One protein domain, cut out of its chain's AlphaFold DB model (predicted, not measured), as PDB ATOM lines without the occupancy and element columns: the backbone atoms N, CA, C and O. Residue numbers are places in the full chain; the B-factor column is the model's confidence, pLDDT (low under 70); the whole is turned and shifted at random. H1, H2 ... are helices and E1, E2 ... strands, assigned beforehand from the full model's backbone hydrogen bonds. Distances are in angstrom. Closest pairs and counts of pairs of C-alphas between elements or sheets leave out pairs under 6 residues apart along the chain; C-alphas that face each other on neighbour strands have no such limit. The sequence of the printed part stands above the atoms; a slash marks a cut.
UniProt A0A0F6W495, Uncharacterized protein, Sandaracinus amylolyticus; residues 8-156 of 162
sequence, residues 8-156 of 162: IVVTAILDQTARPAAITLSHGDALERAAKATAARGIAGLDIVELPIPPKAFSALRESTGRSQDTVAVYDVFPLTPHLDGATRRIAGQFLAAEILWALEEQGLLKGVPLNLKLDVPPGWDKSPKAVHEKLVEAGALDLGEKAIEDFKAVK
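AT A GLANCE: This is residues 8 to 156 of the 162 residues of an uncharacterized protein of Sandaracinus amylolyticus (UniProt A0A0F6W495). A strongly twisted sheet of three strands curls round the long helix H3 on one face, with H1 along the opposite face. H2 packs at one end of the strands, H5 along edge strand E3, and H4 on H3, away from the sheet. The printed part has 149 residues, with five named helices and three named strands in the order E1 H1 E2 H2 E3 H3 H4 H5; the sheet, E2 E1 E3, is mixed, as is the class, helices and strands. It is compact, with a radius of gyration of the C-alphas of 15.4 A and spans of 39 by 37 by 28 A.

HOW THE PARTS SIT: Inner strand E1, residues 8 to 15, is parallel to E2, residues 45 to 53, with N 10 and O 47 within hydrogen-bond range at 2.8 A. It is antiparallel to E3, residues 73 to 80, with N 11 and O 76 at 2.8 A. H1, residues 20 to 38, is on the sheet at a height of 8.7 A, its Ala 30 C-alpha 7.0 A from that of Tyr 75, the closest to E3. E1, H1 and E2 form a strand-helix-strand unit, parallel neighbours joined through a helix, with a right-handed crossover. H2, residues 55 to 64, is on the sheet; its closest C-alphas to E1 are Pro 55 and Asp 15, 5.5 A. H3, residues 86 to 106, is on the face opposite H1; the closest C-alphas to E2 are Gln 94 and Leu 51, 5.5 A. H4, residues 129 to 138, forms a helical hairpin with H3, touching its residues 88 to 95 alone, closest C-alphas Ala 92 and Leu 136, 6.6 A. H5, residues 146 to 156, is on the sheet over E3, closest C-alphas Phe 152 and Pro 79, 6.4 A. There are three layers, helices on both faces: H2 and H3 on one, H1 and H5 on the other. Every O i to N i+4 pair is within hydrogen-bond range in H1, H2, H3, H4 and H5.

IN THESE COORDINATES: E1 begins at C-alpha 8, (236.401, 190.973, 155.887). H1 spans 26.3 A, E2 26.0 A and H3 30.2 A. H5 ends at C-alpha 156, (237.984, 186.881, 164.973).

THE WHOLE: The two C-alphas farthest apart, Ala 40 and Gly 112, are 41.4 A apart. The printed part has no cut; the link H3 to H4, residues 107 to 128, is long. No printed residue is under 70 in pLDDT.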
ATOM      1  N   ILE A   8     236.904 192.139 155.159       97.81
ATOM      2  CA  ILE A   8     236.401 190.973 155.887       97.81
ATOM      3  C   ILE A   8     235.393 190.233 155.017       97.81
ATOM      4  O   ILE A   8     234.425 190.820 154.537       97.81
ATOM      5  N   VAL A   9     235.603 188.934 154.834       97.88
ATOM      6  CA  VAL A   9     234.607 188.050 154.226       97.88
ATOM      7  C   VAL A   9     233.999 187.161 155.297       97.88
ATOM      8  O   VAL A   9     234.713 186.489 156.039       97.88
ATOM      9  N   VAL A  10     232.672 187.165 155.372       98.31
ATOM     10  CA  VAL A  10     231.888 186.180 156.112       98.31
ATOM     11  C   VAL A  10     231.682 185.001 155.173       98.31
ATOM     12  O   VAL A  10     230.904 185.077 154.226       98.31
ATOM     13  N   THR A  11     232.395 183.908 155.386       98.19
ATOM     14  CA  THR A  11     232.159 182.680 154.628       98.19
ATOM     15  C   THR A  11     230.927 181.975 155.166       98.19
ATOM     16  O   THR A  11     230.761 181.889 156.381       98.19
ATOM     17  N   ALA A  12     230.090 181.446 154.281       97.75
ATOM     18  CA  ALA A  12     228.858 180.751 154.611       97.75
ATOM     19  C   ALA A  12     228.838 179.384 153.924       97.75
ATOM     20  O   ALA A  12     228.567 179.287 152.730       97.75
ATOM     21  N   ILE A  13     229.113 178.313 154.667       97.25
ATOM     22  CA  ILE A  13     228.890 176.952 154.172       97.25
ATOM     23  C   ILE A  13     227.391 176.683 154.297       97.25
ATOM     24  O   ILE A  13     226.874 176.697 155.413       97.25
ATOM     25  N   LEU A  14     226.689 176.480 153.182       95.56
ATOM     26  CA  LEU A  14     225.224 176.417 153.143       95.56
ATOM     27  C   LEU A  14     224.708 175.015 152.824       95.56
ATOM     28  O   LEU A  14     225.252 174.324 151.958       95.56
ATOM     29  N   ASP A  15     223.586 174.633 153.435       94.94
ATOM     30  CA  ASP A  15     222.774 173.534 152.911       94.94
ATOM     31  C   ASP A  15     222.144 173.965 151.582       94.94
ATOM     32  O   ASP A  15     221.244 174.808 151.553       94.94
ATOM     33  N   GLN A  16     222.565 173.353 150.472       93.00
ATOM     34  CA  GLN A  16     222.033 173.677 149.143       93.00
ATOM     35  C   GLN A  16     220.515 173.433 148.994       93.00
ATOM     36  O   GLN A  16     219.927 173.828 147.990       93.00
ATOM     37  N   THR A  17     219.879 172.733 149.943       93.75
ATOM     38  CA  THR A  17     218.431 172.467 149.953       93.75
ATOM     39  C   THR A  17     217.642 173.338 150.929       93.75
ATOM     40  O   THR A  17     216.412 173.234 150.981       93.75
ATOM     41  N   ALA A  18     218.310 174.215 151.684       94.31
ATOM     42  CA  ALA A  18     217.633 175.119 152.602       94.31
ATOM     43  C   ALA A  18     216.706 176.096 151.863       94.31
ATOM     44  O   ALA A  18     216.948 176.526 150.733       94.31
ATOM     45  N   ARG A  19     215.603 176.467 152.524       94.88
ATOM     46  CA  ARG A  19     214.650 177.432 151.966       94.88
ATOM     47  C   ARG A  19     215.311 178.814 151.876       94.88
ATOM     48  O   ARG A  19     215.854 179.254 152.889       94.88
ATOM     49  N   PRO A  20     215.155 179.554 150.762       93.81
ATOM     50  CA  PRO A  20     215.762 180.879 150.606       93.81
ATOM     51  C   PRO A  20     215.461 181.843 151.758       93.81
ATOM     52  O   PRO A  20     216.357 182.518 152.240       93.81
ATOM     53  N   ALA A  21     214.227 181.848 152.275       94.38
ATOM     54  CA  ALA A  21     213.854 182.704 153.402       94.38
ATOM     55  C   ALA A  21     214.637 182.397 154.694       94.38
ATOM     56  O   ALA A  21     214.986 183.317 155.427       94.38
ATOM     57  N   ALA A  22     214.933 181.119 154.964       94.81
ATOM     58  CA  ALA A  22     215.733 180.727 156.124       94.81
ATOM     59  C   ALA A  22     217.198 181.152 155.951       94.81
ATOM     60  O   ALA A  22     217.808 181.643 156.895       94.81
ATOM     61  N   ILE A  23     217.728 181.031 154.729       95.25
ATOM     62  CA  ILE A  23     219.070 181.508 154.373       95.25
ATOM     63  C   ILE A  23     219.162 183.028 154.557       95.25
ATOM     64  O   ILE A  23     220.087 183.503 155.205       95.25
ATOM     65  N   THR A  24     218.189 183.798 154.056       96.00
ATOM     66  CA  THR A  24     218.170 185.263 154.210       96.00
ATOM     67  C   THR A  24     218.178 185.688 155.676       96.00
ATOM     68  O   THR A  24     218.941 186.582 156.032       96.00
ATOM     69  N   LEU A  25     217.360 185.052 156.522       96.31
ATOM     70  CA  LEU A  25     217.334 185.353 157.956       96.31
ATOM     71  C   LEU A  25     218.700 185.069 158.596       96.31
ATOM     72  O   LEU A  25     219.284 185.935 159.237       96.31
ATOM     73  N   SER A  26     219.238 183.883 158.312       96.56
ATOM     74  CA  SER A  26     220.537 183.420 158.799       96.56
ATOM     75  C   SER A  26     221.696 184.328 158.343       96.56
ATOM     76  O   SER A  26     222.615 184.598 159.116       96.56
ATOM     77  N   HIS A  27     221.646 184.870 157.117       97.69
ATOM     78  CA  HIS A  27     222.594 185.887 156.637       97.69
ATOM     79  C   HIS A  27     222.465 187.211 157.374       97.69
ATOM     80  O   HIS A  27     223.487 187.825 157.671       97.69
ATOM     81  N   GLY A  28     221.238 187.643 157.675       96.81
ATOM     82  CA  GLY A  28     220.996 188.843 158.472       96.81
ATOM     83  C   GLY A  28     221.697 188.761 159.825       96.81
ATOM     84  O   GLY A  28     222.494 189.641 160.152       96.81
ATOM     85  N   ASP A  29     221.489 187.659 160.547       96.69
ATOM     86  CA  ASP A  29     222.101 187.431 161.860       96.69
ATOM     87  C   ASP A  29     223.637 187.382 161.778       96.69
ATOM     88  O   ASP A  29     224.343 187.997 162.586       96.69
ATOM     89  N   ALA A  30     224.182 186.692 160.769       97.44
ATOM     90  CA  ALA A  30     225.625 186.592 160.556       97.44
ATOM     91  C   ALA A  30     226.265 187.947 160.209       97.44
ATOM     92  O   ALA A  30     227.317 188.292 160.750       97.44
ATOM     93  N   LEU A  31     225.633 188.743 159.343       96.81
ATOM     94  CA  LEU A  31     226.120 190.075 158.981       96.81
ATOM     95  C   LEU A  31     226.002 191.059 160.145       96.81
ATOM     96  O   LEU A  31     226.914 191.860 160.343       96.81
ATOM     97  N   GLU A  32     224.944 190.982 160.956       96.62
ATOM     98  CA  GLU A  32     224.826 191.788 162.173       96.62
ATOM     99  C   GLU A  32     225.943 191.444 163.170       96.62
ATOM    100  O   GLU A  32     226.601 192.342 163.709       96.62
ATOM    101  N   ARG A  33     226.214 190.149 163.381       96.88
ATOM    102  CA  ARG A  33     227.340 189.686 164.206       96.88
ATOM    103  C   ARG A  33     228.676 190.199 163.666       96.88
ATOM    104  O   ARG A  33     229.478 190.720 164.439       96.88
ATOM    105  N   ALA A  34     228.910 190.105 162.358       96.69
ATOM    106  CA  ALA A  34     230.145 190.580 161.734       96.69
ATOM    107  C   ALA A  34     230.295 192.107 161.834       96.69
ATOM    108  O   ALA A  34     231.382 192.605 162.135       96.69
ATOM    109  N   ALA A  35     229.208 192.861 161.659       95.12
ATOM    110  CA  ALA A  35     229.197 194.309 161.842       95.12
ATOM    111  C   ALA A  35     229.569 194.693 163.282       95.12
ATOM    112  O   ALA A  35     230.405 195.571 163.492       95.12
ATOM    113  N   LYS A  36     229.030 193.990 164.289       95.81
ATOM    114  CA  LYS A  36     229.407 194.194 165.699       95.81
ATOM    115  C   LYS A  36     230.878 193.857 165.952       95.81
ATOM    116  O   LYS A  36     231.576 194.643 166.587       95.81
ATOM    117  N   ALA A  37     231.361 192.732 165.423       95.62
ATOM    118  CA  ALA A  37     232.751 192.298 165.579       95.62
ATOM    119  C   ALA A  37     233.762 193.260 164.920       95.62
ATOM    120  O   ALA A  37     234.902 193.369 165.369       95.62
ATOM    121  N   THR A  38     233.343 193.984 163.877       94.94
ATOM    122  CA  THR A  38     234.194 194.909 163.110       94.94
ATOM    123  C   THR A  38     234.041 196.382 163.505       94.94
ATOM    124  O   THR A  38     234.895 197.186 163.140       94.94
ATOM    125  N   ALA A  39     233.029 196.752 164.299       87.94
ATOM    126  CA  ALA A  39     232.642 198.144 164.576       87.94
ATOM    127  C   ALA A  39     233.761 199.057 165.118       87.94
ATOM    128  O   ALA A  39     233.747 200.261 164.873       87.94
ATOM    129  N   ALA A  40     234.732 198.511 165.853       82.56
ATOM    130  CA  ALA A  40     235.840 199.271 166.441       82.56
ATOM    131  C   ALA A  40     237.141 199.210 165.613       82.56
ATOM    132  O   ALA A  40     238.211 199.539 166.130       82.56
ATOM    133  N   ARG A  41     237.087 198.726 164.366       86.25
ATOM    134  CA  ARG A  41     238.268 198.352 163.573       86.25
ATOM    135  C   ARG A  41     238.301 199.073 162.232       86.25
ATOM    136  O   ARG A  41     237.272 199.343 161.622       86.25
ATOM    137  N   GLY A  42     239.510 199.365 161.755       84.38
ATOM    138  CA  GLY A  42     239.720 199.954 160.436       84.38
ATOM    139  C   GLY A  42     239.656 198.891 159.345       84.38
ATOM    140  O   GLY A  42     240.703 198.475 158.859       84.38
ATOM    141  N   ILE A  43     238.453 198.445 158.981       92.88
ATOM    142  CA  ILE A  43     238.252 197.516 157.861       92.88
ATOM    143  C   ILE A  43     237.958 198.273 156.564       92.88
ATOM    144  O   ILE A  43     237.337 199.335 156.573       92.88
ATOM    145  N   ALA A  44     238.391 197.711 155.441       94.62
ATOM    146  CA  ALA A  44     238.126 198.263 154.113       94.62
ATOM    147  C   ALA A  44     236.711 197.935 153.609       94.62
ATOM    148  O   ALA A  44     236.193 198.592 152.709       94.62
ATOM    149  N   GLY A  45     236.087 196.904 154.177       95.00
ATOM    150  CA  GLY A  45     234.714 196.522 153.888       95.00
ATOM    151  C   GLY A  45     234.379 195.132 154.410       95.00
ATOM    152  O   GLY A  45     235.225 194.457 155.002       95.00
ATOM    153  N   LEU A  46     233.123 194.751 154.207       95.88
ATOM    154  CA  LEU A  46     232.521 193.512 154.678       95.88
ATOM    155  C   LEU A  46     231.654 192.931 153.556       95.88
ATOM    156  O   LEU A  46     230.884 193.673 152.948       95.88
ATOM    157  N   ASP A  47     231.769 191.633 153.293       95.69
ATOM    158  CA  ASP A  47     230.891 190.908 152.364       95.69
ATOM    159  C   ASP A  47     230.621 189.488 152.868       95.69
ATOM    160  O   ASP A  47     231.355 188.980 153.719       95.69
ATOM    161  N   ILE A  48     229.586 188.845 152.337       97.31
ATOM    162  CA  ILE A  48     229.257 187.446 152.603       97.31
ATOM    163  C   ILE A  48     229.489 186.599 151.354       97.31
ATOM    164  O   ILE A  48     229.101 186.961 150.246       97.31
ATOM    165  N   VAL A  49     230.140 185.454 151.535       97.69
ATOM    166  CA  VAL A  49     230.501 184.547 150.447       97.69
ATOM    167  C   VAL A  49     229.950 183.165 150.735       97.69
ATOM    168  O   VAL A  49     230.315 182.521 151.716       97.69
ATOM    169  N   GLU A  50     229.085 182.699 149.845       96.88
ATOM    170  CA  GLU A  50     228.392 181.426 149.982       96.88
ATOM    171  C   GLU A  50     229.160 180.279 149.319       96.88
ATOM    172  O   GLU A  50     229.616 180.385 148.177       96.88
ATOM    173  N   LEU A  51     229.235 179.150 150.023       97.06
ATOM    174  CA  LEU A  51     229.659 177.854 149.514       97.06
ATOM    175  C   LEU A  51     228.528 176.837 149.759       97.06
ATOM    176  O   LEU A  51     228.457 176.243 150.840       97.06
ATOM    177  N   PRO A  52     227.616 176.632 148.793       95.12
ATOM    178  CA  PRO A  52     226.582 175.612 148.913       95.12
ATOM    179  C   PRO A  52     227.196 174.213 148.817       95.12
ATOM    180  O   PRO A  52     227.975 173.923 147.907       95.12
ATOM    181  N   ILE A  53     226.817 173.326 149.738       94.69
ATOM    182  CA  ILE A  53     227.299 171.941 149.770       94.69
ATOM    183  C   ILE A  53     226.145 170.927 149.801       94.69
ATOM    184  O   ILE A  53     225.016 171.268 150.174       94.69
ATOM    185  N   PRO A  54     226.396 169.656 149.427       92.62
ATOM    186  CA  PRO A  54     225.371 168.619 149.465       92.62
ATOM    187  C   PRO A  54     224.772 168.418 150.873       92.62
ATOM    188  O   PRO A  54     225.527 168.403 151.849       92.62
ATOM    189  N   PRO A  55     223.461 168.128 151.014       92.38
ATOM    190  CA  PRO A  55     222.790 168.059 152.320       92.38
ATOM    191  C   PRO A  55     223.379 167.012 153.266       92.38
ATOM    192  O   PRO A  55     223.403 167.202 154.478       92.38
ATOM    193  N   LYS A  56     223.897 165.902 152.719       91.88
ATOM    194  CA  LYS A  56     224.593 164.878 153.513       91.88
ATOM    195  C   LYS A  56     225.882 165.418 154.136       91.88
ATOM    196  O   LYS A  56     226.130 165.159 155.308       91.88
ATOM    197  N   ALA A  57     226.667 166.174 153.368       92.69
ATOM    198  CA  ALA A  57     227.893 166.800 153.858       92.69
ATOM    199  C   ALA A  57     227.563 167.889 154.885       92.69
ATOM    200  O   ALA A  57     228.180 167.941 155.943       92.69
ATOM    201  N   PHE A  58     226.521 168.685 154.624       94.75
ATOM    202  CA  PHE A  58     226.062 169.701 155.564       94.75
ATOM    203  C   PHE A  58     225.523 169.113 156.876       94.75
ATOM    204  O   PHE A  58     225.820 169.614 157.958       94.75
ATOM    205  N   SER A  59     224.782 168.005 156.805       93.62
ATOM    206  CA  SER A  59     224.307 167.284 157.991       93.62
ATOM    207  C   SER A  59     225.477 166.771 158.833       93.62
ATOM    208  O   SER A  59     225.486 166.978 160.045       93.62
ATOM    209  N   ALA A  60     226.494 166.177 158.198       92.81
ATOM    210  CA  ALA A  60     227.703 165.725 158.884       92.81
ATOM    211  C   ALA A  60     228.481 166.890 159.523       92.81
ATOM    212  O   ALA A  60     228.897 166.781 160.674       92.81
ATOM    213  N   LEU A  61     228.610 168.019 158.817       93.88
ATOM    214  CA  LEU A  61     229.221 169.246 159.337       93.88
ATOM    215  C   LEU A  61     228.483 169.774 160.574       93.88
ATOM    216  O   LEU A  61     229.100 170.159 161.564       93.88
ATOM    217  N   ARG A  62     227.151 169.813 160.540       93.94
ATOM    218  CA  ARG A  62     226.351 170.249 161.690       93.94
ATOM    219  C   ARG A  62     226.545 169.346 162.894       93.94
ATOM    220  O   ARG A  62     226.732 169.847 163.996       93.94
ATOM    221  N   GLU A  63     226.515 168.033 162.683       91.75
ATOM    222  CA  GLU A  63     226.747 167.061 163.750       91.75
ATOM    223  C   GLU A  63     228.146 167.216 164.356       91.75
ATOM    224  O   GLU A  63     228.275 167.237 165.577       91.75
ATOM    225  N   SER A  64     229.182 167.368 163.524       89.81
ATOM    226  CA  SER A  64     230.563 167.517 163.998       89.81
ATOM    227  C   SER A  64     230.804 168.836 164.731       89.81
ATOM    228  O   SER A  64     231.632 168.891 165.637       89.81
ATOM    229  N   THR A  65     230.051 169.882 164.388       89.31
ATOM    230  CA  THR A  65     230.125 171.204 165.030       89.31
ATOM    231  C   THR A  65     229.101 171.402 166.151       89.31
ATOM    232  O   THR A  65     229.008 172.498 166.702       89.31
ATOM    233  N   GLY A  66     228.328 170.368 166.510       90.75
ATOM    234  CA  GLY A  66     227.337 170.428 167.591       90.75
ATOM    235  C   GLY A  66     226.170 171.386 167.326       90.75
ATOM    236  O   GLY A  66     225.563 171.896 168.267       90.75
ATOM    237  N   ARG A  67     225.865 171.665 166.054       92.00
ATOM    238  CA  ARG A  67     224.823 172.615 165.643       92.00
ATOM    239  C   ARG A  67     223.445 171.962 165.556       92.00
ATOM    240  O   ARG A  67     223.303 170.759 165.337       92.00
ATOM    241  N   SER A  68     222.418 172.786 165.723       92.69
ATOM    242  CA  SER A  68     221.018 172.368 165.760       92.69
ATOM    243  C   SER A  68     220.492 171.897 164.396       92.69
ATOM    244  O   SER A  68     221.055 172.201 163.341       92.69
ATOM    245  N   GLN A  69     219.375 171.157 164.399       89.69
ATOM    246  CA  GLN A  69     218.818 170.593 163.165       89.69
ATOM    247  C   GLN A  69     218.156 171.607 162.220       89.69
ATOM    248  O   GLN A  69     217.925 171.303 161.050       89.69
ATOM    249  N   ASP A  70     217.857 172.794 162.719       91.25
ATOM    250  CA  ASP A  70     217.329 173.943 161.990       91.25
ATOM    251  C   ASP A  70     218.435 174.863 161.453       91.25
ATOM    252  O   ASP A  70     218.149 175.756 160.660       91.25
ATOM    253  N   THR A  71     219.702 174.617 161.810       95.25
ATOM    254  CA  THR A  71     220.836 175.324 161.207       95.25
ATOM    255  C   THR A  71     220.852 175.063 159.700       95.25
ATOM    256  O   THR A  71     220.871 173.904 159.277       95.25
ATOM    257  N   VAL A  72     220.880 176.134 158.902       96.06
ATOM    258  CA  VAL A  72     220.935 176.101 157.424       96.06
ATOM    259  C   VAL A  72     222.280 176.549 156.853       96.06
ATOM    260  O   VAL A  72     222.542 176.360 155.666       96.06
ATOM    261  N   ALA A  73     223.130 177.131 157.700       96.88
ATOM    262  CA  ALA A  73     224.425 177.669 157.330       96.88
ATOM    263  C   ALA A  73     225.427 177.589 158.489       96.88
ATOM    264  O   ALA A  73     225.051 177.708 159.656       96.88
ATOM    265  N   VAL A  74     226.707 177.427 158.168       96.44
ATOM    266  CA  VAL A  74     227.816 177.576 159.114       96.44
ATOM    267  C   VAL A  74     228.677 178.741 158.655       96.44
ATOM    268  O   VAL A  74     229.157 178.739 157.522       96.44
ATOM    269  N   TYR A  75     228.848 179.723 159.537       97.06
ATOM    270  CA  TYR A  75     229.562 180.959 159.232       97.06
ATOM    271  C   TYR A  75     230.915 181.032 159.923       97.06
ATOM    272  O   TYR A  75     231.047 180.621 161.078       97.06
ATOM    273  N   ASP A  76     231.869 181.646 159.236       97.19
ATOM    274  CA  ASP A  76     233.129 182.102 159.814       97.19
ATOM    275  C   ASP A  76     233.607 183.387 159.116       97.19
ATOM    276  O   ASP A  76     233.061 183.767 158.081       97.19
ATOM    277  N   VAL A  77     234.598 184.070 159.685       97.75
ATOM    278  CA  VAL A  77     235.179 185.308 159.159       97.75
ATOM    279  C   VAL A  77     236.639 185.124 158.786       97.75
ATOM    280  O   VAL A  77     237.415 184.531 159.533       97.75
ATOM    281  N   PHE A  78     237.032 185.715 157.661       97.69
ATOM    282  CA  PHE A  78     238.412 185.711 157.185       97.69
ATOM    283  C   PHE A  78     238.834 187.087 156.670       97.69
ATOM    284  O   PHE A  78     237.989 187.848 156.181       97.69
ATOM    285  N   PRO A  79     240.132 187.422 156.746       97.31
ATOM    286  CA  PRO A  79     240.652 188.644 156.175       97.31
ATOM    287  C   PRO A  79     241.118 188.388 154.738       97.31
ATOM    288  O   PRO A  79     241.794 187.403 154.454       97.31
ATOM    289  N   LEU A  80     240.810 189.315 153.842       97.38
ATOM    290  CA  LEU A  80     241.363 189.381 152.495       97.38
ATOM    291  C   LEU A  80     241.992 190.750 152.263       97.38
ATOM    292  O   LEU A  80     241.612 191.748 152.885       97.38
ATOM    293  N   THR A  81     242.943 190.821 151.338       95.81
ATOM    294  CA  THR A  81     243.475 192.107 150.888       95.81
ATOM    295  C   THR A  81     242.363 192.925 150.197       95.81
ATOM    296  O   THR A  81     241.545 192.372 149.453       95.81
ATOM    297  N   PRO A  82     242.284 194.249 150.414       94.81
ATOM    298  CA  PRO A  82     241.132 195.040 149.979       94.81
ATOM    299  C   PRO A  82     241.116 195.389 148.492       94.81
ATOM    300  O   PRO A  82     240.097 195.851 147.988       94.81
ATOM    301  N   HIS A  83     242.232 195.193 147.790       93.31
ATOM    302  CA  HIS A  83     242.353 195.523 146.373       93.31
ATOM    303  C   HIS A  83     241.856 194.408 145.442       93.31
ATOM    304  O   HIS A  83     241.795 194.619 144.231       93.31
ATOM    305  N   LEU A  84     241.499 193.237 145.986       94.06
ATOM    306  CA  LEU A  84     240.868 192.187 145.199       94.06
ATOM    307  C   LEU A  84     239.526 192.672 144.649       94.06
ATOM    308  O   LEU A  84     238.699 193.248 145.365       94.06
ATOM    309  N   ASP A  85     239.262 192.363 143.385       93.25
ATOM    310  CA  ASP A  85     237.946 192.593 142.809       93.25
ATOM    311  C   ASP A  85     236.873 191.689 143.459       93.25
ATOM    312  O   ASP A  85     237.144 190.828 144.302       93.25
ATOM    313  N   GLY A  86     235.601 191.926 143.130       92.75
ATOM    314  CA  GLY A  86     234.495 191.154 143.709       92.75
ATOM    315  C   GLY A  86     234.503 189.666 143.330       92.75
ATOM    316  O   GLY A  86     234.083 188.832 144.129       92.75
ATOM    317  N   ALA A  87     234.989 189.315 142.137       93.19
ATOM    318  CA  ALA A  87     235.005 187.933 141.668       93.19
ATOM    319  C   ALA A  87     236.114 187.134 142.364       93.19
ATOM    320  O   ALA A  87     235.852 186.057 142.900       93.19
ATOM    321  N   THR A  88     237.328 187.682 142.439       94.44
ATOM    322  CA  THR A  88     238.444 187.051 143.146       94.44
ATOM    323  C   THR A  88     238.172 186.949 144.643       94.44
ATOM    324  O   THR A  88     238.455 185.904 145.222       94.44
ATOM    325  N   ARG A  89     237.543 187.957 145.273       95.50
ATOM    326  CA  ARG A  89     237.114 187.853 146.683       95.50
ATOM    327  C   ARG A  89     236.125 186.722 146.916       95.50
ATOM    328  O   ARG A  89     236.272 185.987 147.887       95.50
ATOM    329  N   ARG A  90     235.145 186.552 146.023       96.56
ATOM    330  CA  ARG A  90     234.192 185.437 146.102       96.56
ATOM    331  C   ARG A  90     234.908 184.091 146.019       96.56
ATOM    332  O   ARG A  90     234.659 183.226 146.849       96.56
ATOM    333  N   ILE A  91     235.817 183.920 145.062       96.56
ATOM    334  CA  ILE A  91     236.572 182.667 144.913       96.56
ATOM    335  C   ILE A  91     237.441 182.420 146.149       96.56
ATOM    336  O   ILE A  91     237.456 181.306 146.661       96.56
ATOM    337  N   ALA A  92     238.111 183.454 146.664       96.94
ATOM    338  CA  ALA A  92     238.914 183.363 147.877       96.94
ATOM    339  C   ALA A  92     238.073 182.946 149.091       96.94
ATOM    340  O   ALA A  92     238.446 182.021 149.802       96.94
ATOM    341  N   GLY A  93     236.906 183.564 149.301       97.31
ATOM    342  CA  GLY A  93     235.995 183.187 150.382       97.31
ATOM    343  C   GLY A  93     235.465 181.756 150.242       97.31
ATOM    344  O   GLY A  93     235.446 181.012 151.219       97.31
ATOM    345  N   GLN A  94     235.096 181.327 149.030       97.25
ATOM    346  CA  GLN A  94     234.686 179.940 148.782       97.25
ATOM    347  C   GLN A  94     235.831 178.953 149.022       97.25
ATOM    348  O   GLN A  94     235.600 177.881 149.572       97.25
ATOM    349  N   PHE A  95     237.056 179.313 148.634       96.94
ATOM    350  CA  PHE A  95     238.240 178.495 148.863       96.94
ATOM    351  C   PHE A  95     238.526 178.339 150.360       96.94
ATOM    352  O   PHE A  95     238.649 177.215 150.827       96.94
ATOM    353  N   LEU A  96     238.509 179.432 151.130       96.88
ATOM    354  CA  LEU A  96     238.692 179.405 152.588       96.88
ATOM    355  C   LEU A  96     237.614 178.558 153.290       96.88
ATOM    356  O   LEU A  96     237.912 177.762 154.179       96.88
ATOM    357  N   ALA A  97     236.357 178.670 152.850       96.50
ATOM    358  CA  ALA A  97     235.270 177.822 153.336       96.50
ATOM    359  C   ALA A  97     235.487 176.336 152.987       96.50
ATOM    360  O   ALA A  97     235.204 175.450 153.795       96.50
ATOM    361  N   ALA A  98     235.995 176.056 151.785       95.75
ATOM    362  CA  ALA A  98     236.306 174.709 151.326       95.75
ATOM    363  C   ALA A  98     237.496 174.096 152.075       95.75
ATOM    364  O   ALA A  98     237.443 172.915 152.407       95.75
ATOM    365  N   GLU A  99     238.516 174.887 152.413       94.31
ATOM    366  CA  GLU A  99     239.664 174.443 153.211       94.31
ATOM    367  C   GLU A  99     239.244 173.936 154.589       94.31
ATOM    368  O   GLU A  99     239.726 172.890 155.023       94.31
ATOM    369  N   ILE A 100     238.286 174.604 155.248       92.31
ATOM    370  CA  ILE A 100     237.708 174.100 156.502       92.31
ATOM    371  C   ILE A 100     237.102 172.710 156.286       92.31
ATOM    372  O   ILE A 100     237.330 171.798 157.079       92.31
ATOM    373  N   LEU A 101     236.329 172.528 155.215       93.56
ATOM    374  CA  LEU A 101     235.670 171.255 154.931       93.56
ATOM    375  C   LEU A 101     236.676 170.143 154.623       93.56
ATOM    376  O   LEU A 101     236.541 169.055 155.182       93.56
ATOM    377  N   TRP A 102     237.693 170.411 153.802       92.38
ATOM    378  CA  TRP A 102     238.765 169.451 153.528       92.38
ATOM    379  C   TRP A 102     239.518 169.076 154.803       92.38
ATOM    380  O   TRP A 102     239.705 167.892 155.065       92.38
ATOM    381  N   ALA A 103     239.850 170.048 155.656       91.38
ATOM    382  CA  ALA A 103     240.498 169.773 156.936       91.38
ATOM    383  C   ALA A 103     239.629 168.887 157.851       91.38
ATOM    384  O   ALA A 103     240.141 167.985 158.515       91.38
ATOM    385  N   LEU A 104     238.309 169.103 157.881       90.69
ATOM    386  CA  LEU A 104     237.377 168.253 158.632       90.69
ATOM    387  C   LEU A 104     237.255 166.842 158.029       90.69
ATOM    388  O   LEU A 104     237.101 165.870 158.772       90.69
ATOM    389  N   GLU A 105     237.309 166.712 156.702       90.25
ATOM    390  CA  GLU A 105     237.325 165.419 156.009       90.25
ATOM    391  C   GLU A 105     238.600 164.632 156.335       90.25
ATOM    392  O   GLU A 105     238.506 163.471 156.735       90.25
ATOM    393  N   GLU A 106     239.768 165.275 156.259       89.69
ATOM    394  CA  GLU A 106     241.071 164.689 156.606       89.69
ATOM    395  C   GLU A 106     241.130 164.220 158.066       89.69
ATOM    396  O   GLU A 106     241.710 163.178 158.371       89.69
ATOM    397  N   GLN A 107     240.469 164.944 158.973       89.12
ATOM    398  CA  GLN A 107     240.334 164.569 160.385       89.12
ATOM    399  C   GLN A 107     239.276 163.477 160.633       89.12
ATOM    400  O   GLN A 107     239.068 163.061 161.773       89.12
ATOM    401  N   GLY A 108     238.572 163.012 159.596       87.81
ATOM    402  CA  GLY A 108     237.510 162.008 159.701       87.81
ATOM    403  C   GLY A 108     236.210 162.522 160.332       87.81
ATOM    404  O   GLY A 108     235.289 161.739 160.581       87.81
ATOM    405  N   LEU A 109     236.091 163.832 160.563       87.50
ATOM    406  CA  LEU A 109     234.951 164.455 161.244       87.50
ATOM    407  C   LEU A 109     233.694 164.515 160.369       87.50
ATOM    408  O   LEU A 109     232.588 164.649 160.890       87.50
ATOM    409  N   LEU A 110     233.842 164.343 159.053       88.12
ATOM    410  CA  LEU A 110     232.726 164.238 158.107       88.12
ATOM    411  C   LEU A 110     232.278 162.793 157.837       88.12
ATOM    412  O   LEU A 110     231.491 162.556 156.922       88.12
ATOM    413  N   LYS A 111     232.746 161.818 158.633       84.62
ATOM    414  CA  LYS A 111     232.283 160.412 158.613       84.62
ATOM    415  C   LYS A 111     232.344 159.750 157.223       84.62
ATOM    416  O   LYS A 111     231.489 158.935 156.882       84.62
ATOM    417  N   GLY A 112     233.339 160.113 156.412       80.44
ATOM    418  CA  GLY A 112     233.528 159.573 155.060       80.44
ATOM    419  C   GLY A 112     232.498 160.051 154.031       80.44
ATOM    420  O   GLY A 112     232.356 159.423 152.982       80.44
ATOM    421  N   VAL A 113     231.753 161.128 154.314       83.81
ATOM    422  CA  VAL A 113     230.892 161.762 153.311       83.81
ATOM    423  C   VAL A 113     231.781 162.463 152.278       83.81
ATOM    424  O   VAL A 113     232.482 163.397 152.650       83.81
ATOM    425  N   PRO A 114     231.731 162.066 150.991       76.31
ATOM    426  CA  PRO A 114     232.600 162.647 149.978       76.31
ATOM    427  C   PRO A 114     232.257 164.119 149.735       76.31
ATOM    428  O   PRO A 114     231.104 164.468 149.446       76.31
ATOM    429  N   LEU A 115     233.276 164.972 149.788       82.62
ATOM    430  CA  LEU A 115     233.164 166.392 149.484       82.62
ATOM    431  C   LEU A 115     233.340 166.656 147.983       82.62
ATOM    432  O   LEU A 115     234.447 166.791 147.473       82.62
ATOM    433  N   ASN A 116     232.231 166.784 147.251       80.00
ATOM    434  CA  ASN A 116     232.258 167.290 145.873       80.00
ATOM    435  C   ASN A 116     231.996 168.802 145.859       80.00
ATOM    436  O   ASN A 116     230.909 169.253 145.482       80.00
ATOM    437  N   LEU A 117     232.968 169.569 146.356       88.00
ATOM    438  CA  LEU A 117     232.871 171.026 146.444       88.00
ATOM    439  C   LEU A 117     233.004 171.654 145.058       88.00
ATOM    440  O   LEU A 117     233.888 171.301 144.277       88.00
ATOM    441  N   LYS A 118     232.122 172.606 144.759       85.38
ATOM    442  CA  LYS A 118     232.143 173.363 143.508       85.38
ATOM    443  C   LYS A 118     232.442 174.818 143.826       85.38
ATOM    444  O   LYS A 118     231.583 175.516 144.346       85.38
ATOM    445  N   LEU A 119     233.664 175.240 143.514       90.81
ATOM    446  CA  LEU A 119     234.055 176.645 143.542       90.81
ATOM    447  C   LEU A 119     233.603 177.318 142.239       90.81
ATOM    448  O   LEU A 119     233.747 176.735 141.156       90.81
ATOM    449  N   ASP A 120     233.110 178.550 142.330       90.06
ATOM    450  CA  ASP A 120     232.650 179.352 141.193       90.06
ATOM    451  C   ASP A 120     233.834 180.015 140.474       90.06
ATOM    452  O   ASP A 120     233.950 181.237 140.379       90.06
ATOM    453  N   VAL A 121     234.756 179.188 139.981       90.81
ATOM    454  CA  VAL A 121     235.950 179.659 139.272       90.81
ATOM    455  C   VAL A 121     235.633 180.069 137.827       90.81
ATOM    456  O   VAL A 121     234.764 179.454 137.191       90.81
ATOM    457  N   PRO A 122     236.341 181.069 137.264       88.06
ATOM    458  CA  PRO A 122     236.107 181.538 135.906       88.06
ATOM    459  C   PRO A 122     236.324 180.438 134.855       88.06
ATOM    460  O   PRO A 122     237.120 179.515 135.064       88.06
ATOM    461  N   PRO A 123     235.665 180.531 133.684       87.06
ATOM    462  CA  PRO A 123     235.924 179.622 132.575       87.06
ATOM    463  C   PRO A 123     237.411 179.592 132.199       87.06
ATOM    464  O   PRO A 123     238.058 180.631 132.100       87.06
ATOM    465  N   GLY A 124     237.946 178.392 131.966       85.62
ATOM    466  CA  GLY A 124     239.346 178.192 131.580       85.62
ATOM    467  C   GLY A 124     240.336 178.097 132.744       85.62
ATOM    468  O   GLY A 124     241.491 177.756 132.501       85.62
ATOM    469  N   TRP A 125     239.912 178.336 133.989       88.44
ATOM    470  CA  TRP A 125     240.734 178.011 135.155       88.44
ATOM    471  C   TRP A 125     240.748 176.504 135.409       88.44
ATOM    472  O   TRP A 125     239.722 175.827 135.284       88.44
ATOM    473  N   ASP A 126     241.910 175.993 135.816       89.88
ATOM    474  CA  ASP A 126     241.972 174.691 136.467       89.88
ATOM    475  C   ASP A 126     241.225 174.783 137.806       89.88
ATOM    476  O   ASP A 126     241.427 175.703 138.599       89.88
ATOM    477  N   LYS A 127     240.309 173.836 138.015       88.94
ATOM    478  CA  LYS A 127     239.439 173.768 139.190       88.94
ATOM    479  C   LYS A 127     240.061 172.973 140.336       88.94
ATOM    480  O   LYS A 127     239.421 172.825 141.374       88.94
ATOM    481  N   SER A 128     241.257 172.416 140.144       90.50
ATOM    482  CA  SER A 128     241.969 171.714 141.204       90.50
ATOM    483  C   SER A 128     242.247 172.671 142.376       90.50
ATOM    484  O   SER A 128     242.621 173.825 142.141       90.50
ATOM    485  N   PRO A 129     242.098 172.227 143.640       91.06
ATOM    486  CA  PRO A 129     242.356 173.076 144.804       91.06
ATOM    487  C   PRO A 129     243.723 173.761 144.753       91.06
ATOM    488  O   PRO A 129     243.841 174.949 145.034       91.06
ATOM    489  N   LYS A 130     244.749 173.029 144.305       93.25
ATOM    490  CA  LYS A 130     246.108 173.549 144.164       93.25
ATOM    491  C   LYS A 130     246.194 174.703 143.160       93.25
ATOM    492  O   LYS A 130     246.766 175.734 143.492       93.25
ATOM    493  N   ALA A 131     245.619 174.557 141.967       94.06
ATOM    494  CA  ALA A 131     245.685 175.608 140.952       94.06
ATOM    495  C   ALA A 131     244.903 176.863 141.367       94.06
ATOM    496  O   ALA A 131     245.349 177.984 141.126       94.06
ATOM    497  N   VAL A 132     243.755 176.684 142.031       94.75
ATOM    498  CA  VAL A 132     242.986 177.806 142.588       94.75
ATOM    499  C   VAL A 132     243.788 178.517 143.677       94.75
ATOM    500  O   VAL A 132     243.878 179.742 143.651       94.75
ATOM    501  N   HIS A 133     244.420 177.771 144.584       94.69
ATOM    502  CA  HIS A 133     245.286 178.336 145.617       94.69
ATOM    503  C   HIS A 133     246.435 179.155 145.018       94.69
ATOM    504  O   HIS A 133     246.625 180.308 145.396       94.69
ATOM    505  N   GLU A 134     247.160 178.600 144.042       95.56
ATOM    506  CA  GLU A 134     248.257 179.292 143.353       95.56
ATOM    507  C   GLU A 134     247.784 180.619 142.742       95.56
ATOM    508  O   GLU A 134     248.428 181.647 142.930       95.56
ATOM    509  N   LYS A 135     246.605 180.640 142.105       94.88
ATOM    510  CA  LYS A 135     246.015 181.868 141.552       94.88
ATOM    511  C   LYS A 135     245.653 182.905 142.615       94.88
ATOM    512  O   LYS A 135     245.819 184.100 142.380       94.88
ATOM    513  N   LEU A 136     245.143 182.472 143.767       95.38
ATOM    514  CA  LEU A 136     244.815 183.369 144.879       95.38
ATOM    515  C   LEU A 136     246.076 183.956 145.525       95.38
ATOM    516  O   LEU A 136     246.085 185.135 145.880       95.38
ATOM    517  N   VAL A 137     247.146 183.163 145.628       95.25
ATOM    518  CA  VAL A 137     248.462 183.625 146.089       95.25
ATOM    519  C   VAL A 137     249.071 184.613 145.094       95.25
ATOM    520  O   VAL A 137     249.518 185.677 145.505       95.25
ATOM    521  N   GLU A 138     249.027 184.325 143.790       94.69
ATOM    522  CA  GLU A 138     249.465 185.257 142.735       94.69
ATOM    523  C   GLU A 138     248.707 186.593 142.788       94.69
ATOM    524  O   GLU A 138     249.285 187.648 142.531       94.69
ATOM    525  N   ALA A 139     247.419 186.553 143.138       93.62
ATOM    526  CA  ALA A 139     246.581 187.736 143.314       93.62
ATOM    527  C   ALA A 139     246.812 188.466 144.651       93.62
ATOM    528  O   ALA A 139     246.140 189.461 144.919       93.62
ATOM    529  N   GLY A 140     247.712 187.972 145.508       94.31
ATOM    530  CA  GLY A 140     248.000 188.560 146.813       94.31
ATOM    531  C   GLY A 140     246.813 188.502 147.771       94.31
ATOM    532  O   GLY A 140     246.654 189.396 148.599       94.31
ATOM    533  N   ALA A 141     245.945 187.485 147.677       93.88
ATOM    534  CA  ALA A 141     244.676 187.452 148.409       93.88
ATOM    535  C   ALA A 141     244.822 187.627 149.932       93.88
ATOM    536  O   ALA A 141     243.937 188.195 150.573       93.88
ATOM    537  N   LEU A 142     245.959 187.192 150.484       93.19
ATOM    538  CA  LEU A 142     246.321 187.298 151.898       93.19
ATOM    539  C   LEU A 142     247.511 188.246 152.149       93.19
ATOM    540  O   LEU A 142     248.095 188.218 153.231       93.19
ATOM    541  N   ASP A 143     247.847 189.119 151.191       94.69
ATOM    542  CA  ASP A 143     248.889 190.146 151.332       94.69
ATOM    543  C   ASP A 143     248.390 191.286 152.233       94.69
ATOM    544  O   ASP A 143     247.932 192.349 151.787       94.69
ATOM    545  N   LEU A 144     248.450 191.024 153.535       94.12
ATOM    546  CA  LEU A 144     247.996 191.890 154.615       94.12
ATOM    547  C   LEU A 144     249.195 192.502 155.345       94.12
ATOM    548  O   LEU A 144     250.199 191.835 155.592       94.12
ATOM    549  N   GLY A 145     249.085 193.779 155.709       94.38
ATOM    550  CA  GLY A 145     250.027 194.429 156.616       94.38
ATOM    551  C   GLY A 145     249.858 193.934 158.053       94.38
ATOM    552  O   GLY A 145     248.808 193.405 158.426       94.38
ATOM    553  N   GLU A 146     250.877 194.145 158.888       94.62
ATOM    554  CA  GLU A 146     250.876 193.719 160.298       94.62
ATOM    555  C   GLU A 146     249.652 194.250 161.054       94.62
ATOM    556  O   GLU A 146     248.959 193.493 161.734       94.62
ATOM    557  N   LYS A 147     249.313 195.528 160.842       94.00
ATOM    558  CA  LYS A 147     248.140 196.152 161.456       94.00
ATOM    559  C   LYS A 147     246.831 195.461 161.053       94.00
ATOM    560  O   LYS A 147     245.966 195.247 161.900       94.00
ATOM    561  N   ALA A 148     246.674 195.095 159.779       95.06
ATOM    562  CA  ALA A 148     245.475 194.406 159.302       95.06
ATOM    563  C   ALA A 148     245.337 193.011 159.934       95.06
ATOM    564  O   ALA A 148     244.231 192.599 160.287       95.06
ATOM    565  N   ILE A 149     246.458 192.312 160.126       95.50
ATOM    566  CA  ILE A 149     246.503 191.015 160.811       95.50
ATOM    567  C   ILE A 149     246.106 191.167 162.287       95.50
ATOM    568  O   ILE A 149     245.318 190.371 162.796       95.50
ATOM    569  N   GLU A 150     246.629 192.177 162.986       95.38
ATOM    570  CA  GLU A 150     246.285 192.452 164.387       95.38
ATOM    571  C   GLU A 150     244.809 192.814 164.570       95.38
ATOM    572  O   GLU A 150     244.136 192.251 165.438       95.38
ATOM    573  N   ASP A 151     244.280 193.697 163.720       95.62
ATOM    574  CA  ASP A 151     242.863 194.045 163.747       95.62
ATOM    575  C   ASP A 151     241.987 192.826 163.444       95.62
ATOM    576  O   ASP A 151     241.000 192.605 164.149       95.62
ATOM    577  N   PHE A 152     242.363 191.986 162.472       96.62
ATOM    578  CA  PHE A 152     241.618 190.764 162.181       96.62
ATOM    579  C   PHE A 152     241.613 189.782 163.355       96.62
ATOM    580  O   PHE A 152     240.562 189.225 163.660       96.62
ATOM    581  N   LYS A 153     242.732 189.588 164.066       96.50
ATOM    582  CA  LYS A 153     242.754 188.728 165.266       96.50
ATOM    583  C   LYS A 153     241.710 189.175 166.291       96.50
ATOM    584  O   LYS A 153     241.030 188.339 166.882       96.50
ATOM    585  N   ALA A 154     241.553 190.485 166.472       96.31
ATOM    586  CA  ALA A 154     240.533 191.021 167.360       96.31
ATOM    587  C   ALA A 154     239.107 190.855 166.807       96.31
ATOM    588  O   ALA A 154     238.204 190.540 167.580       96.31
ATOM    589  N   VAL A 155     238.905 191.021 165.493       96.62
ATOM    590  CA  VAL A 155     237.622 190.715 164.832       96.62
ATOM    591  C   VAL A 155     237.256 189.247 165.034       96.62
ATOM    592  O   VAL A 155     236.137 188.961 165.441       96.62
ATOM    593  N   LYS A 156     238.193 188.323 164.808       97.19
ATOM    594  CA  LYS A 156     237.984 186.881 164.973       97.19
ATOM    595  C   LYS A 156     237.655 186.522 166.421       97.19
ATOM    596  O   LYS A 156     236.681 185.822 166.659       97.19
TER     597      LYS A 156